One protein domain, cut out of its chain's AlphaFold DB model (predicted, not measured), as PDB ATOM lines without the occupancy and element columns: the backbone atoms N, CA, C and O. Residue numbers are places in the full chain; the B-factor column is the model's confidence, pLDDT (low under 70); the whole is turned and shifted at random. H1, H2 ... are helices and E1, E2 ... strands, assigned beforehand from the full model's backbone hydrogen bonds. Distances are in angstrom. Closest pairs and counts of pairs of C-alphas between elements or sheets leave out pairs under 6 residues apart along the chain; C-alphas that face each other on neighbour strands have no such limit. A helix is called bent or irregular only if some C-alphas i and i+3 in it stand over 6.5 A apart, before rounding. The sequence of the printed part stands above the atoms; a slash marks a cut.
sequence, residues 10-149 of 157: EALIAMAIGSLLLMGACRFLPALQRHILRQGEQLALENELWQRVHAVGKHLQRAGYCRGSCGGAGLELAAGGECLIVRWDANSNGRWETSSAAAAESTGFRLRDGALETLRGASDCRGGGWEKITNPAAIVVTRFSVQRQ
ATOM      1  N   GLU A  10     204.972 164.379 109.983       92.19
ATOM      2  CA  GLU A  10     203.897 165.035 109.240       92.19
ATOM      3  C   GLU A  10     204.442 166.128 108.307       92.19
ATOM      4  O   GLU A  10     204.047 166.202 107.143       92.19
ATOM      5  N   ALA A  11     205.434 166.902 108.766       91.75
ATOM      6  CA  ALA A  11     206.149 167.863 107.928       91.75
ATOM      7  C   ALA A  11     206.924 167.178 106.784       91.75
ATOM      8  O   ALA A  11     206.894 167.656 105.649       91.75
ATOM      9  N   LEU A  12     207.580 166.041 107.049       94.06
ATOM     10  CA  LEU A  12     208.290 165.268 106.023       94.06
ATOM     11  C   LEU A  12     207.339 164.695 104.966       94.06
ATOM     12  O   LEU A  12     207.628 164.786 103.774       94.06
ATOM     13  N   ILE A  13     206.191 164.156 105.384       94.62
ATOM     14  CA  ILE A  13     205.164 163.649 104.463       94.62
ATOM     15  C   ILE A  13     204.615 164.792 103.600       94.62
ATOM     16  O   ILE A  13     204.530 164.652 102.379       94.62
ATOM     17  N   ALA A  14     204.303 165.942 104.203       94.75
ATOM     18  CA  ALA A  14     203.803 167.106 103.475       94.75
ATOM     19  C   ALA A  14     204.813 167.623 102.434       94.75
ATOM     20  O   ALA A  14     204.438 167.896 101.292       94.75
ATOM     21  N   MET A  15     206.100 167.706 102.789       93.56
ATOM     22  CA  MET A  15     207.159 168.103 101.854       93.56
ATOM     23  C   MET A  15     207.364 167.077 100.734       93.56
ATOM     24  O   MET A  15     207.529 167.464  99.575       93.56
ATOM     25  N   ALA A  16     207.302 165.778 101.045       95.81
ATOM     26  CA  ALA A  16     207.405 164.723 100.041       95.81
ATOM     27  C   ALA A  16     206.280 164.850  99.002       95.81
ATOM     28  O   ALA A  16     206.557 164.948  97.806       95.81
ATOM     29  N   ILE A  17     205.026 164.967  99.449       96.12
ATOM     30  CA  ILE A  17     203.864 165.131  98.563       96.12
ATOM     31  C   ILE A  17     203.960 166.436  97.761       96.12
ATOM     32  O   ILE A  17     203.772 166.428  96.545       96.12
ATOM     33  N   GLY A  18     204.300 167.553  98.413       96.12
ATOM     34  CA  GLY A  18     204.434 168.854  97.755       96.12
ATOM     35  C   GLY A  18     205.492 168.856  96.650       96.12
ATOM     36  O   GLY A  18     205.247 169.375  95.562       96.12
ATOM     37  N   SER A  19     206.642 168.219  96.883       95.38
ATOM     38  CA  SER A  19     207.708 168.122  95.878       95.38
ATOM     39  C   SER A  19     207.306 167.265  94.673       95.38
ATOM     40  O   SER A  19     207.563 167.657  93.536       95.38
ATOM     41  N   LEU A  20     206.601 166.148  94.896       95.44
ATOM     42  CA  LEU A  20     206.027 165.311  93.838       95.44
ATOM     43  C   LEU A  20     205.020 166.090  92.978       95.44
ATOM     44  O   LEU A  20     205.105 166.053  91.749       95.44
ATOM     45  N   LEU A  21     204.116 166.846  93.610       96.31
ATOM     46  CA  LEU A  21     203.145 167.688  92.903       96.31
ATOM     47  C   LEU A  21     203.829 168.799  92.094       96.31
ATOM     48  O   LEU A  21     203.503 168.992  90.922       96.31
ATOM     49  N   LEU A  22     204.806 169.493  92.686       96.00
ATOM     50  CA  LEU A  22     205.567 170.548  92.011       96.00
ATOM     51  C   LEU A  22     206.356 170.001  90.816       96.00
ATOM     52  O   LEU A  22     206.324 170.597  89.742       96.00
ATOM     53  N   MET A  23     207.002 168.840  90.955       94.00
ATOM     54  CA  MET A  23     207.683 168.179  89.838       94.00
ATOM     55  C   MET A  23     206.710 167.808  88.712       94.00
ATOM     56  O   MET A  23     207.023 168.028  87.539       94.00
ATOM     57  N   GLY A  24     205.519 167.303  89.050       95.25
ATOM     58  CA  GLY A  24     204.452 167.036  88.083       95.25
ATOM     59  C   GLY A  24     204.038 168.294  87.317       95.25
ATOM     60  O   GLY A  24     204.043 168.298  86.084       95.25
ATOM     61  N   ALA A  25     203.771 169.392  88.030       95.31
ATOM     62  CA  ALA A  25     203.418 170.679  87.432       95.31
ATOM     63  C   ALA A  25     204.533 171.232  86.526       95.31
ATOM     64  O   ALA A  25     204.250 171.671  85.409       95.31
ATOM     65  N   CYS A  26     205.800 171.135  86.946       94.06
ATOM     66  CA  CYS A  26     206.951 171.584  86.159       94.06
ATOM     67  C   CYS A  26     207.129 170.818  84.843       94.06
ATOM     68  O   CYS A  26     207.691 171.365  83.899       94.06
ATOM     69  N   ARG A  27     206.666 169.565  84.744       92.56
ATOM     70  CA  ARG A  27     206.689 168.813  83.477       92.56
ATOM     71  C   ARG A  27     205.427 169.023  82.651       92.56
ATOM     72  O   ARG A  27     205.507 169.100  81.426       92.56
ATOM     73  N   PHE A  28     204.279 169.119  83.312       95.44
ATOM     74  CA  PHE A  28     202.982 169.218  82.658       95.44
ATOM     75  C   PHE A  28     202.735 170.596  82.036       95.44
ATOM     76  O   PHE A  28     202.350 170.673  80.872       95.44
ATOM     77  N   LEU A  29     203.004 171.686  82.763       95.38
ATOM     78  CA  LEU A  29     202.728 173.046  82.284       95.38
ATOM     79  C   LEU A  29     203.490 173.393  80.992       95.38
ATOM     80  O   LEU A  29     202.841 173.855  80.051       95.38
ATOM     81  N   PRO A  30     204.807 173.116  80.853       92.94
ATOM     82  CA  PRO A  30     205.513 173.385  79.601       92.94
ATOM     83  C   PRO A  30     205.019 172.519  78.439       92.94
ATOM     84  O   PRO A  30     205.006 172.970  77.294       92.94
ATOM     85  N   ALA A  31     204.609 171.276  78.712       94.00
ATOM     86  CA  ALA A  31     204.035 170.400  77.694       94.00
ATOM     87  C   ALA A  31     202.681 170.937  77.203       94.00
ATOM     88  O   ALA A  31     202.457 171.034  75.995       94.00
ATOM     89  N   LEU A  32     201.820 171.366  78.131       95.06
ATOM     90  CA  LEU A  32     200.525 171.959  77.816       95.06
ATOM     91  C   LEU A  32     200.677 173.271  77.036       95.06
ATOM     92  O   LEU A  32     200.025 173.446  76.013       95.06
ATOM     93  N   GLN A  33     201.581 174.162  77.454       95.69
ATOM     94  CA  GLN A  33     201.851 175.417  76.744       95.69
ATOM     95  C   GLN A  33     202.297 175.177  75.299       95.69
ATOM     96  O   GLN A  33     201.793 175.822  74.383       95.69
ATOM     97  N   ARG A  34     203.195 174.209  75.069       94.38
ATOM     98  CA  ARG A  34     203.620 173.837  73.710       94.38
ATOM     99  C   ARG A  34     202.460 173.328  72.862       94.38
ATOM    100  O   ARG A  34     202.406 173.634  71.675       94.38
ATOM    101  N   HIS A  35     201.549 172.554  73.446       94.56
ATOM    102  CA  HIS A  35     200.361 172.094  72.733       94.56
ATOM    103  C   HIS A  35     199.398 173.232  72.409       94.56
ATOM    104  O   HIS A  35     198.969 173.320  71.263       94.56
ATOM    105  N   ILE A  36     199.128 174.128  73.361       95.50
ATOM    106  CA  ILE A  36     198.270 175.300  73.142       95.50
ATOM    107  C   ILE A  36     198.831 176.181  72.022       95.50
ATOM    108  O   ILE A  36     198.082 176.577  71.133       95.50
ATOM    109  N   LEU A  37     200.143 176.444  72.017       94.56
ATOM    110  CA  LEU A  37     200.781 177.249  70.971       94.56
ATOM    111  C   LEU A  37     200.632 176.606  69.588       94.56
ATOM    112  O   LEU A  37     200.148 177.254  68.664       94.56
ATOM    113  N   ARG A  38     200.961 175.314  69.459       93.12
ATOM    114  CA  ARG A  38     200.830 174.585  68.185       93.12
ATOM    115  C   ARG A  38     199.387 174.530  67.686       93.12
ATOM    116  O   ARG A  38     199.151 174.662  66.491       93.12
ATOM    117  N   GLN A  39     198.422 174.337  68.585       93.00
ATOM    118  CA  GLN A  39     197.002 174.370  68.226       93.00
ATOM    119  C   GLN A  39     196.559 175.769  67.789       93.00
ATOM    120  O   GLN A  39     195.825 175.896  66.815       93.00
ATOM    121  N   GLY A  40     197.025 176.817  68.473       93.12
ATOM    122  CA  GLY A  40     196.739 178.202  68.107       93.12
ATOM    123  C   GLY A  40     197.255 178.559  66.712       93.12
ATOM    124  O   GLY A  40     196.524 179.162  65.931       93.12
ATOM    125  N   GLU A  41     198.474 178.132  66.372       89.81
ATOM    126  CA  GLU A  41     199.050 178.307  65.030       89.81
ATOM    127  C   GLU A  41     198.208 177.616  63.947       89.81
ATOM    128  O   GLU A  41     197.909 178.219  62.915       89.81
ATOM    129  N   GLN A  42     197.772 176.375  64.192       88.69
ATOM    130  CA  GLN A  42     196.907 175.642  63.260       88.69
ATOM    131  C   GLN A  42     195.559 176.341  63.062       88.69
ATOM    132  O   GLN A  42     195.126 176.540  61.928       88.69
ATOM    133  N   LEU A  43     194.927 176.777  64.153       90.12
ATOM    134  CA  LEU A  43     193.642 177.470  64.100       90.12
ATOM    135  C   LEU A  43     193.738 178.815  63.365       90.12
ATOM    136  O   LEU A  43     192.818 179.201  62.642       90.12
ATOM    137  N   ALA A  44     194.845 179.542  63.534       88.25
ATOM    138  CA  ALA A  44     195.082 180.789  62.815       88.25
ATOM    139  C   ALA A  44     195.142 180.557  61.296       88.25
ATOM    140  O   ALA A  44     194.484 181.275  60.541       88.25
ATOM    141  N   LEU A  45     195.858 179.513  60.863       87.25
ATOM    142  CA  LEU A  45     195.947 179.124  59.456       87.25
ATOM    143  C   LEU A  45     194.582 178.705  58.888       87.25
ATOM    144  O   LEU A  45     194.214 179.123  57.788       87.25
ATOM    145  N   GLU A  46     193.802 177.926  59.641       87.56
ATOM    146  CA  GLU A  46     192.440 177.546  59.249       87.56
ATOM    147  C   GLU A  46     191.535 178.769  59.062       87.56
ATOM    148  O   GLU A  46     190.829 178.867  58.058       87.56
ATOM    149  N   ASN A  47     191.577 179.726  59.990       87.94
ATOM    150  CA  ASN A  47     190.778 180.947  59.903       87.94
ATOM    151  C   ASN A  47     191.145 181.801  58.686       87.94
ATOM    152  O   ASN A  47     190.249 182.312  58.007       87.94
ATOM    153  N   GLU A  48     192.437 181.941  58.378       87.38
ATOM    154  CA  GLU A  48     192.874 182.675  57.190       87.38
ATOM    155  C   GLU A  48     192.350 182.009  55.909       87.38
ATOM    156  O   GLU A  48     191.757 182.679  55.058       87.38
ATOM    157  N   LEU A  49     192.478 180.682  55.795       86.81
ATOM    158  CA  LEU A  49     191.941 179.926  54.660       86.81
ATOM    159  C   LEU A  49     190.419 180.088  54.537       86.81
ATOM    160  O   LEU A  49     189.915 180.365  53.444       86.81
ATOM    161  N   TRP A  50     189.685 179.980  55.647       87.00
ATOM    162  CA  TRP A  50     188.229 180.132  55.666       87.00
ATOM    163  C   TRP A  50     187.769 181.506  55.187       87.00
ATOM    164  O   TRP A  50     186.809 181.592  54.418       87.00
ATOM    165  N   GLN A  51     188.463 182.580  55.567       88.31
ATOM    166  CA  GLN A  51     188.144 183.927  55.090       88.31
ATOM    167  C   GLN A  51     188.263 184.041  53.561       88.31
ATOM    168  O   GLN A  51     187.401 184.646  52.915       88.31
ATOM    169  N   ARG A  52     189.291 183.422  52.962       88.75
ATOM    170  CA  ARG A  52     189.493 183.423  51.502       88.75
ATOM    171  C   ARG A  52     188.455 182.570  50.783       88.75
ATOM    172  O   ARG A  52     187.857 183.033  49.812       88.75
ATOM    173  N   VAL A  53     188.173 181.371  51.289       87.88
ATOM    174  CA  VAL A  53     187.136 180.486  50.732       87.88
ATOM    175  C   VAL A  53     185.757 181.140  50.815       87.88
ATOM    176  O   VAL A  53     184.994 181.087  49.852       87.88
ATOM    177  N   HIS A  54     185.442 181.828  51.914       88.31
ATOM    178  CA  HIS A  54     184.172 182.536  52.060       88.31
ATOM    179  C   HIS A  54     184.028 183.677  51.039       88.31
ATOM    180  O   HIS A  54     182.935 183.914  50.520       88.31
ATOM    181  N   ALA A  55     185.120 184.367  50.692       89.25
ATOM    182  CA  ALA A  55     185.102 185.347  49.609       89.25
ATOM    183  C   ALA A  55     184.720 184.695  48.269       89.25
ATOM    184  O   ALA A  55     183.783 185.164  47.622       89.25
ATOM    185  N   VAL A  56     185.355 183.572  47.908       93.31
ATOM    186  CA  VAL A  56     184.994 182.788  46.709       93.31
ATOM    187  C   VAL A  56     183.529 182.339  46.769       93.31
ATOM    188  O   VAL A  56     182.794 182.488  45.794       93.31
ATOM    189  N   GLY A  57     183.065 181.867  47.928       92.88
ATOM    190  CA  GLY A  57     181.678 181.460  48.158       92.88
ATOM    191  C   GLY A  57     180.665 182.567  47.855       92.88
ATOM    192  O   GLY A  57     179.684 182.321  47.156       92.88
ATOM    193  N   LYS A  58     180.925 183.809  48.282       92.06
ATOM    194  CA  LYS A  58     180.061 184.965  47.965       92.06
ATOM    195  C   LYS A  58     179.987 185.269  46.465       92.06
ATOM    196  O   LYS A  58     178.959 185.747  45.984       92.06
ATOM    197  N   HIS A  59     181.066 185.019  45.727       93.19
ATOM    198  CA  HIS A  59     181.085 185.146  44.268       93.19
ATOM    199  C   HIS A  59     180.342 183.992  43.582       93.19
ATOM    200  O   HIS A  59     179.624 184.218  42.612       93.19
ATOM    201  N   LEU A  60     180.435 182.772  44.117       93.62
ATOM    202  CA  LEU A  60     179.665 181.625  43.629       93.62
ATOM    203  C   LEU A  60     178.159 181.781  43.882       93.62
ATOM    204  O   LEU A  60     177.364 181.426  43.021       93.62
ATOM    205  N   GLN A  61     177.755 182.349  45.021       93.44
ATOM    206  CA  GLN A  61     176.340 182.552  45.363       93.44
ATOM    207  C   GLN A  61     175.601 183.489  44.399       93.44
ATOM    208  O   GLN A  61     174.404 183.326  44.190       93.44
ATOM    209  N   ARG A  62     176.302 184.461  43.808       92.00
ATOM    210  CA  ARG A  62     175.736 185.389  42.812       92.00
ATOM    211  C   ARG A  62     175.866 184.896  41.371       92.00
ATOM    212  O   ARG A  62     175.350 185.544  40.465       92.00
ATOM    213  N   ALA A  63     176.600 183.807  41.148       93.00
ATOM    214  CA  ALA A  63     176.922 183.330  39.814       93.00
ATOM    215  C   ALA A  63     175.642 183.029  39.022       93.00
ATOM    216  O   ALA A  63     174.764 182.303  39.484       93.00
ATOM    217  N   GLY A  64     175.544 183.587  37.819       91.69
ATOM    218  CA  GLY A  64     174.386 183.438  36.942       91.69
ATOM    219  C   GLY A  64     173.228 184.394  37.212       91.69
ATOM    220  O   GLY A  64     172.249 184.330  36.472       91.69
ATOM    221  N   TYR A  65     173.318 185.297  38.195       93.38
ATOM    222  CA  TYR A  65     172.332 186.373  38.307       93.38
ATOM    223  C   TYR A  65     172.340 187.232  37.032       93.38
ATOM    224  O   TYR A  65     173.395 187.653  36.549       93.38
ATOM    225  N   CYS A  66     171.151 187.461  36.480       93.12
ATOM    226  CA  CYS A  66     170.920 188.294  35.310       93.12
ATOM    227  C   CYS A  66     169.520 188.902  35.373       93.12
ATOM    228  O   CYS A  66     168.549 188.186  35.641       93.12
ATOM    229  N   ARG A  67     169.389 190.200  35.072       91.62
ATOM    230  CA  ARG A  67     168.073 190.810  34.878       91.62
ATOM    231  C   ARG A  67     167.552 190.503  33.473       91.62
ATOM    232  O   ARG A  67     167.761 191.265  32.537       91.62
ATOM    233  N   GLY A  68     166.813 189.406  33.334       88.50
ATOM    234  CA  GLY A  68     166.256 188.964  32.054       88.50
ATOM    235  C   GLY A  68     167.017 187.760  31.509       88.50
ATOM    236  O   GLY A  68     167.179 186.772  32.222       88.50
ATOM    237  N   SER A  69     167.452 187.817  30.248       85.69
ATOM    238  CA  SER A  69     168.170 186.714  29.603       85.69
ATOM    239  C   SER A  69     169.568 187.155  29.177       85.69
ATOM    240  O   SER A  69     169.736 187.836  28.170       85.69
ATOM    241  N   CYS A  70     170.569 186.741  29.953       87.06
ATOM    242  CA  CYS A  70     171.977 186.874  29.598       87.06
ATOM    243  C   CYS A  70     172.426 185.589  28.898       87.06
ATOM    244  O   CYS A  70     172.115 184.485  29.346       87.06
ATOM    245  N   GLY A  71     173.163 185.725  27.797       83.69
ATOM    246  CA  GLY A  71     173.721 184.585  27.075       83.69
ATOM    247  C   GLY A  71     174.959 184.008  27.767       83.69
ATOM    248  O   GLY A  71     175.868 184.747  28.136       83.69
ATOM    249  N   GLY A  72     175.024 182.679  27.876       86.31
ATOM    250  CA  GLY A  72     176.207 181.946  28.337       86.31
ATOM    251  C   GLY A  72     176.078 181.333  29.732       86.31
ATOM    252  O   GLY A  72     175.027 181.366  30.370       86.31
ATOM    253  N   ALA A  73     177.168 180.728  30.204       89.44
ATOM    254  CA  ALA A  73     177.219 180.109  31.521       89.44
ATOM    255  C   ALA A  73     177.588 181.141  32.598       89.44
ATOM    256  O   ALA A  73     178.609 181.819  32.499       89.44
ATOM    257  N   GLY A  74     176.775 181.220  33.657       90.81
ATOM    258  CA  GLY A  74     177.052 182.064  34.828       90.81
ATOM    259  C   GLY A  74     178.182 181.540  35.721       90.81
ATOM    260  O   GLY A  74     178.732 182.283  36.528       90.81
ATOM    261  N   LEU A  75     178.527 180.259  35.571       93.69
ATOM    262  CA  LEU A  75     179.665 179.608  36.209       93.69
ATOM    263  C   LEU A  75     180.318 178.660  35.204       93.69
ATOM    264  O   LEU A  75     179.697 177.683  34.779       93.69
ATOM    265  N   GLU A  76     181.581 178.916  34.899       93.88
ATOM    266  CA  GLU A  76     182.446 178.044  34.112       93.88
ATOM    267  C   GLU A  76     183.489 177.417  35.040       93.88
ATOM    268  O   GLU A  76     184.093 178.104  35.861       93.88
ATOM    269  N   LEU A  77     183.678 176.101  34.933       94.31
ATOM    270  CA  LEU A  77     184.694 175.350  35.670       94.31
ATOM    271  C   LEU A  77     185.691 174.779  34.665       94.31
ATOM    272  O   LEU A  77     185.289 174.154  33.684       94.31
ATOM    273  N   ALA A  78     186.980 174.957  34.925       92.94
ATOM    274  CA  ALA A  78     188.068 174.415  34.120       92.94
ATOM    275  C   ALA A  78     189.044 173.626  35.001       92.94
ATOM    276  O   ALA A  78     188.967 173.679  36.228       92.94
ATOM    277  N   ALA A  79     189.954 172.877  34.368       89.56
ATOM    278  CA  ALA A  79     190.993 172.101  35.057       89.56
ATOM    279  C   ALA A  79     190.437 171.239  36.215       89.56
ATOM    280  O   ALA A  79     190.945 171.264  37.325       89.56
ATOM    281  N   GLY A  80     189.315 170.542  35.997       86.88
ATOM    282  CA  GLY A  80     188.705 169.697  37.036       86.88
ATOM    283  C   GLY A  80     188.159 170.452  38.261       86.88
ATOM    284  O   GLY A  80     187.898 169.825  39.286       86.88
ATOM    285  N   GLY A  81     187.969 171.773  38.163       91.38
ATOM    286  CA  GLY A  81     187.465 172.630  39.240       91.38
ATOM    287  C   GLY A  81     188.542 173.449  39.955       91.38
ATOM    288  O   GLY A  81     188.199 174.180  40.880       91.38
ATOM    289  N   GLU A  82     189.809 173.355  39.541       93.62
ATOM    290  CA  GLU A  82     190.923 174.152  40.091       93.62
ATOM    291  C   GLU A  82     190.936 175.600  39.583       93.62
ATOM    292  O   GLU A  82     191.622 176.461  40.136       93.62
ATOM    293  N   CYS A  83     190.164 175.877  38.532       95.38
ATOM    294  CA  CYS A  83     189.858 177.224  38.092       95.38
ATOM    295  C   CYS A  83     188.365 177.370  37.822       95.38
ATOM    296  O   CYS A  83     187.729 176.481  37.248       95.38
ATOM    297  N   LEU A  84     187.816 178.513  38.213       95.88
ATOM    298  CA  LEU A  84     186.432 178.870  37.963       95.88
ATOM    299  C   LEU A  84     186.310 180.315  37.506       95.88
ATOM    300  O   LEU A  84     187.083 181.170  37.926       95.88
ATOM    301  N   ILE A  85     185.299 180.585  36.691       95.25
ATOM    302  CA  ILE A  85     184.911 181.932  36.284       95.25
ATOM    303  C   ILE A  85     183.430 182.085  36.588       95.25
ATOM    304  O   ILE A  85     182.602 181.323  36.090       95.25
ATOM    305  N   VAL A  86     183.100 183.062  37.424       95.38
ATOM    306  CA  VAL A  86     181.718 183.454  37.703       95.38
ATOM    307  C   VAL A  86     181.360 184.695  36.908       95.38
ATOM    308  O   VAL A  86     182.207 185.561  36.696       95.38
ATOM    309  N   ARG A  87     180.097 184.791  36.499       94.50
ATOM    310  CA  ARG A  87     179.519 185.966  35.846       94.50
ATOM    311  C   ARG A  87     178.209 186.339  36.521       94.50
ATOM    312  O   ARG A  87     177.439 185.445  36.878       94.50
ATOM    313  N   TRP A  88     177.968 187.628  36.719       93.88
ATOM    314  CA  TRP A  88     176.697 188.125  37.243       93.88
ATOM    315  C   TRP A  88     176.454 189.570  36.805       93.88
ATOM    316  O   TRP A  88     177.371 190.379  36.841       93.88
ATOM    317  N   ASP A  89     175.207 189.889  36.473       93.00
ATOM    318  CA  ASP A  89     174.748 191.231  36.098       93.00
ATOM    319  C   ASP A  89     174.731 192.147  37.337       93.00
ATOM    320  O   ASP A  89     173.789 192.152  38.129       93.00
ATOM    321  N   ALA A  90     175.826 192.856  37.590       89.44
ATOM    322  CA  ALA A  90     176.024 193.711  38.751       89.44
ATOM    323  C   ALA A  90     175.176 194.986  38.684       89.44
ATOM    324  O   ALA A  90     174.711 195.457  39.724       89.44
ATOM    325  N   ASN A  91     174.983 195.549  37.489       90.75
ATOM    326  CA  ASN A  91     174.226 196.790  37.296       90.75
ATOM    327  C   ASN A  91     172.746 196.557  36.925       90.75
ATOM    328  O   ASN A  91     171.966 197.510  36.879       90.75
ATOM    329  N   SER A  92     172.341 195.298  36.746       90.38
ATOM    330  CA  SER A  92     170.976 194.887  36.415       90.38
ATOM    331  C   SER A  92     170.462 195.501  35.108       90.38
ATOM    332  O   SER A  92     169.313 195.956  35.051       90.38
ATOM    333  N   ASN A  93     171.296 195.537  34.065       90.19
ATOM    334  CA  ASN A  93     170.930 196.030  32.732       90.19
ATOM    335  C   ASN A  93     170.587 194.911  31.728       90.19
ATOM    336  O   ASN A  93     170.219 195.211  30.590       90.19
ATOM    337  N   GLY A  94     170.672 193.643  32.145       89.25
ATOM    338  CA  GLY A  94     170.298 192.480  31.342       89.25
ATOM    339  C   GLY A  94     171.364 191.984  30.369       89.25
ATOM    340  O   GLY A  94     171.046 191.215  29.462       89.25
ATOM    341  N   ARG A  95     172.623 192.388  30.540       87.06
ATOM    342  CA  ARG A  95     173.776 191.834  29.823       87.06
ATOM    343  C   ARG A  95     174.942 191.680  30.790       87.06
ATOM    344  O   ARG A  95     175.060 192.450  31.723       87.06
ATOM    345  N   TRP A  96     175.818 190.711  30.534       87.31
ATOM    346  CA  TRP A  96     177.089 190.639  31.252       87.31
ATOM    347  C   TRP A  96     178.129 191.505  30.556       87.31
ATOM    348  O   TRP A  96     178.476 191.248  29.400       87.31
ATOM    349  N   GLU A  97     178.656 192.513  31.247       85.75
ATOM    350  CA  GLU A  97     179.769 193.290  30.709       85.75
ATOM    351  C   GLU A  97     181.066 192.473  30.656       85.75
ATOM    352  O   GLU A  97     181.586 192.001  31.668       85.75
ATOM    353  N   THR A  98     181.649 192.372  29.462       76.25
ATOM    354  CA  THR A  98     182.969 191.759  29.241       76.25
ATOM    355  C   THR A  98     184.071 192.786  28.974       76.25
ATOM    356  O   THR A  98     185.243 192.419  28.927       76.25
ATOM    357  N   SER A  99     183.719 194.064  28.782       68.81
ATOM    358  CA  SER A  99     184.630 195.090  28.258       68.81
ATOM    359  C   SER A  99     184.916 196.221  29.253       68.81
ATOM    360  O   SER A  99     184.027 196.784  29.888       68.81
ATOM    361  N   SER A 100     186.209 196.559  29.317       73.62
ATOM    362  CA  SER A 100     186.965 197.138  30.440       73.62
ATOM    363  C   SER A 100     186.942 196.258  31.698       73.62
ATOM    364  O   SER A 100     185.884 195.925  32.219       73.62
ATOM    365  N   ALA A 101     188.115 195.912  32.238       68.81
ATOM    366  CA  ALA A 101     188.213 195.109  33.465       68.81
ATOM    367  C   ALA A 101     187.490 195.762  34.664       68.81
ATOM    368  O   ALA A 101     187.012 195.070  35.559       68.81
ATOM    369  N   ALA A 102     187.369 197.096  34.666       70.31
ATOM    370  CA  ALA A 102     186.684 197.864  35.703       70.31
ATOM    371  C   ALA A 102     185.151 197.772  35.640       70.31
ATOM    372  O   ALA A 102     184.503 197.868  36.682       70.31
ATOM    373  N   ALA A 103     184.577 197.577  34.451       74.25
ATOM    374  CA  ALA A 103     183.149 197.309  34.279       74.25
ATOM    375  C   ALA A 103     182.853 195.812  34.158       74.25
ATOM    376  O   ALA A 103     181.694 195.430  34.215       74.25
ATOM    377  N   ALA A 104     183.881 194.970  34.018       83.69
ATOM    378  CA  ALA A 104     183.679 193.560  33.773       83.69
ATOM    379  C   ALA A 104     182.925 192.890  34.927       83.69
ATOM    380  O   ALA A 104     183.270 193.023  36.111       83.69
ATOM    381  N   GLU A 105     181.910 192.144  34.523       90.25
ATOM    382  CA  GLU A 105     180.960 191.416  35.354       90.25
ATOM    383  C   GLU A 105     181.318 189.933  35.471       90.25
ATOM    384  O   GLU A 105     180.517 189.101  35.898       90.25
ATOM    385  N   SER A 106     182.563 189.605  35.117       92.94
ATOM    386  CA  SER A 106     183.177 188.318  35.391       92.94
ATOM    387  C   SER A 106     184.248 188.418  36.473       92.94
ATOM    388  O   SER A 106     184.933 189.430  36.647       92.94
ATOM    389  N   THR A 107     184.411 187.344  37.236       94.50
ATOM    390  CA  THR A 107     185.519 187.183  38.182       94.50
ATOM    391  C   THR A 107     185.997 185.743  38.144       94.50
ATOM    392  O   THR A 107     185.206 184.814  38.301       94.50
ATOM    393  N   GLY A 108     187.290 185.561  37.904       95.12
ATOM    394  CA  GLY A 108     187.955 184.270  37.901       95.12
ATOM    395  C   GLY A 108     188.663 183.999  39.219       95.12
ATOM    396  O   GLY A 108     189.189 184.923  39.832       95.12
ATOM    397  N   PHE A 109     188.727 182.730  39.614       96.31
ATOM    398  CA  PHE A 109     189.574 182.239  40.699       96.31
ATOM    399  C   PHE A 109     190.333 181.005  40.235       96.31
ATOM    400  O   PHE A 109     189.745 180.142  39.580       96.31
ATOM    401  N   ARG A 110     191.615 180.897  40.582       95.81
ATOM    402  CA  ARG A 110     192.419 179.707  40.270       95.81
ATOM    403  C   ARG A 110     193.498 179.453  41.308       95.81
ATOM    404  O   ARG A 110     193.953 180.387  41.961       95.81
ATOM    405  N   LEU A 111     193.947 178.209  41.399       94.81
ATOM    406  CA  LEU A 111     195.173 177.860  42.108       94.81
ATOM    407  C   LEU A 111     196.359 177.844  41.137       94.81
ATOM    408  O   LEU A 111     196.303 177.191  40.095       94.81
ATOM    409  N   ARG A 112     197.438 178.555  41.475       93.81
ATOM    410  CA  ARG A 112     198.703 178.529  40.732       93.81
ATOM    411  C   ARG A 112     199.878 178.753  41.681       93.81
ATOM    412  O   ARG A 112     199.826 179.637  42.527       93.81
ATOM    413  N   ASP A 113     200.923 177.938  41.545       92.38
ATOM    414  CA  ASP A 113     202.176 178.056  42.308       92.38
ATOM    415  C   ASP A 113     201.964 178.188  43.831       92.38
ATOM    416  O   ASP A 113     202.586 179.009  44.504       92.38
ATOM    417  N   GLY A 114     201.026 177.400  44.372       92.31
ATOM    418  CA  GLY A 114     200.703 177.386  45.801       92.31
ATOM    419  C   GLY A 114     199.886 178.585  46.295       92.31
ATOM    420  O   GLY A 114     199.655 178.695  47.498       92.31
ATOM    421  N   ALA A 115     199.442 179.472  45.403       93.31
ATOM    422  CA  ALA A 115     198.628 180.631  45.737       93.31
ATOM    423  C   ALA A 115     197.256 180.573  45.053       93.31
ATOM    424  O   ALA A 115     197.138 180.281  43.863       93.31
ATOM    425  N   LEU A 116     196.211 180.894  45.813       94.19
ATOM    426  CA  LEU A 116     194.911 181.212  45.252       94.19
ATOM    427  C   LEU A 116     194.983 182.618  44.647       94.19
ATOM    428  O   LEU A 116     195.412 183.575  45.300       94.19
ATOM    429  N   GLU A 117     194.566 182.732  43.396       95.50
ATOM    430  CA  GLU A 117     194.583 183.968  42.625       95.50
ATOM    431  C   GLU A 117     193.165 184.356  42.199       95.50
ATOM    432  O   GLU A 117     192.311 183.490  41.996       95.50
ATOM    433  N   THR A 118     192.928 185.656  42.028       95.50
ATOM    434  CA  THR A 118     191.687 186.231  41.502       95.50
ATOM    435  C   THR A 118     191.969 187.110  40.289       95.50
ATOM    436  O   THR A 118     193.035 187.715  40.181       95.50
ATOM    437  N   LEU A 119     191.016 187.197  39.368       94.69
ATOM    438  CA  LEU A 119     191.082 188.115  38.236       94.69
ATOM    439  C   LEU A 119     189.692 188.657  37.918       94.69
ATOM    440  O   LEU A 119     188.787 187.910  37.540       94.69
ATOM    441  N   ARG A 120     189.527 189.975  38.017       92.69
ATOM    442  CA  ARG A 120     188.324 190.646  37.520       92.69
ATOM    443  C   ARG A 120     188.374 190.744  35.998       92.69
ATOM    444  O   ARG A 120     189.402 191.109  35.437       92.69
ATOM    445  N   GLY A 121     187.265 190.431  35.335       91.62
ATOM    446  CA  GLY A 121     187.212 190.390  33.876       91.62
ATOM    447  C   GLY A 121     187.882 189.164  33.264       91.62
ATOM    448  O   GLY A 121     188.235 189.193  32.089       91.62
ATOM    449  N   ALA A 122     188.065 188.085  34.033       91.94
ATOM    450  CA  ALA A 122     188.600 186.838  33.501       91.94
ATOM    451  C   ALA A 122     187.702 186.296  32.372       91.94
ATOM    452  O   ALA A 122     186.497 186.095  32.567       91.94
ATOM    453  N   SER A 123     188.299 186.060  31.203       89.38
ATOM    454  CA  SER A 123     187.681 185.371  30.062       89.38
ATOM    455  C   SER A 123     188.077 183.898  29.998       89.38
ATOM    456  O   SER A 123     187.293 183.072  29.544       89.38
ATOM    457  N   ASP A 124     189.280 183.570  30.465       90.94
ATOM    458  CA  ASP A 124     189.798 182.213  30.558       90.94
ATOM    459  C   ASP A 124     190.679 182.042  31.807       90.94
ATOM    460  O   ASP A 124     190.982 182.993  32.525       90.94
ATOM    461  N   CYS A 125     191.058 180.796  32.089       92.62
ATOM    462  CA  CYS A 125     191.895 180.421  33.231       92.62
ATOM    463  C   CYS A 125     193.405 180.539  32.967       92.62
ATOM    464  O   CYS A 125     194.229 180.256  33.845       92.62
ATOM    465  N   ARG A 126     193.786 180.890  31.739       89.75
ATOM    466  CA  ARG A 126     195.165 181.027  31.276       89.75
ATOM    467  C   ARG A 126     195.566 182.508  31.362       89.75
ATOM    468  O   ARG A 126     194.899 183.324  31.990       89.75
ATOM    469  N   GLY A 127     196.761 182.828  30.879       86.94
ATOM    470  CA  GLY A 127     197.258 184.204  30.876       86.94
ATOM    471  C   GLY A 127     197.684 184.766  32.241       86.94
ATOM    472  O   GLY A 127     197.753 184.059  33.261       86.94
ATOM    473  N   GLY A 128     198.039 186.052  32.201       89.12
ATOM    474  CA  GLY A 128     198.544 186.859  33.315       89.12
ATOM    475  C   GLY A 128     197.524 187.883  33.825       89.12
ATOM    476  O   GLY A 128     196.357 187.830  33.457       89.12
ATOM    477  N   GLY A 129     197.963 188.793  34.700       90.88
ATOM    478  CA  GLY A 129     197.103 189.821  35.314       90.88
ATOM    479  C   GLY A 129     196.350 189.369  36.569       90.88
ATOM    480  O   GLY A 129     195.579 190.138  37.130       90.88
ATOM    481  N   TRP A 130     196.581 188.136  37.012       95.12
ATOM    482  CA  TRP A 130     195.957 187.558  38.195       95.12
ATOM    483  C   TRP A 130     196.586 188.108  39.480       95.12
ATOM    484  O   TRP A 130     197.809 188.195  39.598       95.12
ATOM    485  N   GLU A 131     195.745 188.459  40.446       94.56
ATOM    486  CA  GLU A 131     196.143 188.955  41.758       94.56
ATOM    487  C   GLU A 131     196.147 187.810  42.776       94.56
ATOM    488  O   GLU A 131     195.168 187.075  42.907       94.56
ATOM    489  N   LYS A 132     197.238 187.663  43.531       93.44
ATOM    490  CA  LYS A 132     197.340 186.659  44.597       93.44
ATOM    491  C   LYS A 132     196.532 187.103  45.812       93.44
ATOM    492  O   LYS A 132     196.836 188.125  46.416       93.44
ATOM    493  N   ILE A 133     195.554 186.294  46.216       92.25
ATOM    494  CA  ILE A 133     194.757 186.526  47.434       92.25
ATOM    495  C   ILE A 133     195.262 185.726  48.640       92.25
ATOM    496  O   ILE A 133     194.767 185.910  49.750       92.25
ATOM    497  N   THR A 134     196.266 184.873  48.433       90.44
ATOM    498  CA  THR A 134     197.044 184.191  49.478       90.44
ATOM    499  C   THR A 134     198.534 184.415  49.239       90.44
ATOM    500  O   THR A 134     198.984 184.395  48.092       90.44
ATOM    501  N   ASN A 135     199.314 184.575  50.309       87.94
ATOM    502  CA  ASN A 135     200.766 184.706  50.216       87.94
ATOM    503  C   ASN A 135     201.443 183.323  50.339       87.94
ATOM    504  O   ASN A 135     201.454 182.786  51.445       87.94
ATOM    505  N   PRO A 136     202.068 182.774  49.276       87.69
ATOM    506  CA  PRO A 136     202.709 181.457  49.324       87.69
ATOM    507  C   PRO A 136     203.924 181.391  50.264       87.69
ATOM    508  O   PRO A 136     204.332 180.300  50.642       87.69
ATOM    509  N   ALA A 137     204.491 182.533  50.678       87.56
ATOM    510  CA  ALA A 137     205.533 182.570  51.707       87.56
ATOM    511  C   ALA A 137     204.980 182.377  53.134       87.56
ATOM    512  O   ALA A 137     205.746 182.059  54.039       87.56
ATOM    513  N   ALA A 138     203.673 182.580  53.337       84.81
ATOM    514  CA  ALA A 138     202.995 182.387  54.619       84.81
ATOM    515  C   ALA A 138     202.156 181.099  54.628       84.81
ATOM    516  O   ALA A 138     202.255 180.301  55.556       84.81
ATOM    517  N   ILE A 139     201.352 180.881  53.583       86.12
ATOM    518  CA  ILE A 139     200.468 179.721  53.437       86.12
ATOM    519  C   ILE A 139     200.535 179.215  51.999       86.12
ATOM    520  O   ILE A 139     200.231 179.946  51.058       86.12
ATOM    521  N   VAL A 140     200.862 177.931  51.843       91.31
ATOM    522  CA  VAL A 140     200.839 177.232  50.554       91.31
ATOM    523  C   VAL A 140     199.524 176.470  50.423       91.31
ATOM    524  O   VAL A 140     199.273 175.507  51.149       91.31
ATOM    525  N   VAL A 141     198.683 176.879  49.476       91.69
ATOM    526  CA  VAL A 141     197.459 176.150  49.131       91.69
ATOM    527  C   VAL A 141     197.844 174.950  48.271       91.69
ATOM    528  O   VAL A 141     198.310 175.098  47.145       91.69
ATOM    529  N   THR A 142     197.656 173.747  48.804       92.56
ATOM    530  CA  THR A 142     198.031 172.499  48.119       92.56
ATOM    531  C   THR A 142     196.963 172.013  47.151       92.56
ATOM    532  O   THR A 142     197.280 171.369  46.153       92.56
ATOM    533  N   ARG A 143     195.691 172.305  47.440       92.19
ATOM    534  CA  ARG A 143     194.559 171.884  46.620       92.19
ATOM    535  C   ARG A 143     193.410 172.873  46.721       92.19
ATOM    536  O   ARG A 143     193.047 173.314  47.807       92.19
ATOM    537  N   PHE A 144     192.792 173.145  45.582       93.31
ATOM    538  CA  PHE A 144     191.564 173.915  45.467       93.31
ATOM    539  C   PHE A 144     190.697 173.257  44.401       93.31
ATOM    540  O   PHE A 144     191.180 172.983  43.312       93.31
ATOM    541  N   SER A 145     189.432 172.975  44.700       93.31
ATOM    542  CA  SER A 145     188.529 172.397  43.706       93.31
ATOM    543  C   SER A 145     187.089 172.789  43.978       93.31
ATOM    544  O   SER A 145     186.612 172.634  45.103       93.31
ATOM    545  N   VAL A 146     186.378 173.211  42.938       93.56
ATOM    546  CA  VAL A 146     184.935 173.450  42.975       93.56
ATOM    547  C   VAL A 146     184.217 172.391  42.154       93.56
ATOM    548  O   VAL A 146     184.542 172.150  40.994       93.56
ATOM    549  N   GLN A 147     183.221 171.756  42.768       92.38
ATOM    550  CA  GLN A 147     182.440 170.686  42.158       92.38
ATOM    551  C   GLN A 147     180.956 171.029  42.203       92.38
ATOM    552  O   GLN A 147     180.437 171.493  43.220       92.38
ATOM    553  N   ARG A 148     180.254 170.770  41.099       88.94
ATOM    554  CA  ARG A 148     178.801 170.924  41.045       88.94
ATOM    555  C   ARG A 148     178.148 169.741  41.759       88.94
ATOM    556  O   ARG A 148     178.266 168.607  41.307       88.94
ATOM    557  N   GLN A 149     177.431 170.015  42.842       87.88
ATOM    558  CA  GLN A 149     176.595 169.017  43.504       87.88
ATOM    559  C   GLN A 149     175.296 168.869  42.708       87.88
ATOM    560  O   GLN A 149     174.473 169.781  42.672       87.88
TER     561      GLN A 149
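Overview. This is residues 10 to 149 of the 157 residues of the protein "Prepilin peptidase dependent protein B" of Klebsiella pneumoniae subsp. ozaenae (UniProt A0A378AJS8). One very long helix, H1, makes the length of the whole and ends on a small head, a four-stranded antiparallel sheet with long loops. Residues 10 to 44 of H1 stick out free as an arm, while its residues 49 to 61 pack over one face of the sheet, mostly over E2 and E3. The printed part has 140 residues with one named helix followed by four named strands, H1 E1 E2 E3 E4, and the sheet's order is E1 - E2 - E3 - E4; the class is mixed, helices and strands. The whole is extended, with a radius of gyration of the C-alphas of 25.6 A and spans of 90 by 29 by 28 A.

Arrangement. The printed part begins with H1, residues 10 to 61, of which residues 10 to 44 stand free. Within H1, 46 of 48 O i to N i+4 pairs are within hydrogen-bond range. After a long link of 13 residues comes E1, residues 75 to 78, an edge strand; its closest C-alpha to H1 is that of Leu 75, 7.7 A from that of Leu 60. A tight link of 4 residues leads to E2, residues 83 to 87, which forms a hairpin with E1. These two are antiparallel, with 162 degrees between their directions, and N 76 and O 85 are within hydrogen-bond range at 2.9 A. A long link of 18 residues leads to E3, residues 106 to 112, antiparallel to E2 at 170 degrees. E2 and E3 are a hairpin too, with N 109 and O 84 2.8 A apart and N 86 and O 107 2.9 A apart. A tight link of 2 residues leads to E4, residues 115 to 120, the other edge strand. E3 and E4 form a hairpin, antiparallel at 161 degrees, with N 108 and O 119 at 2.8 A. The four strands E1 E2 E3 E4 are a meander, each strand the antiparallel neighbour of the one before. E1 and E4 are apart. H1 is on this sheet, which gives two layers, a helix on one face of a sheet. It lies over E2, E3 and E4 and runs along the strands, at 17 degrees to E2 on the local plane. The closest C-alphas of H1 and E2 are those of Leu 60 and Val 86, 6.5 A apart. Those of H1 and E3 are Val 56 and Phe 109, 7.6 A apart. Beyond the named strands, residues 117 to 118 of E4 pair with residues 131 to 132, antiparallel.

Along the chain. H1 runs from C-alpha 10 at (203.897, 165.035, 109.240) to C-alpha 61 at (176.340, 182.552, 45.363), 71.7 A in all. It is neither bent nor irregular, but only just: C-alphas 27 and 30 are 6.1 A apart. E1 and E2 are the shorter strands, with 4 and 5 residues. E3, with 7 residues the longest strand, measures 19.1 A from first to last C-alpha. E4 measures 16.6 A and ends with C-alpha 120 at (188.324, 190.646, 37.520).

Size, cuts and confidence. The C-alphas of Glu 10 and Ser 69, the two farthest apart, are 89.9 A from each other. Without residues 10 to 44, the body of 105 residues spans 42 by 30 by 23 A. The links H1 to E1 and E2 to E3 are long, and residues 121 to 149 hold no named element. The printed part has no cut. The mean pLDDT of the printed part is 91.0, and residues 99 and 101 are under 70.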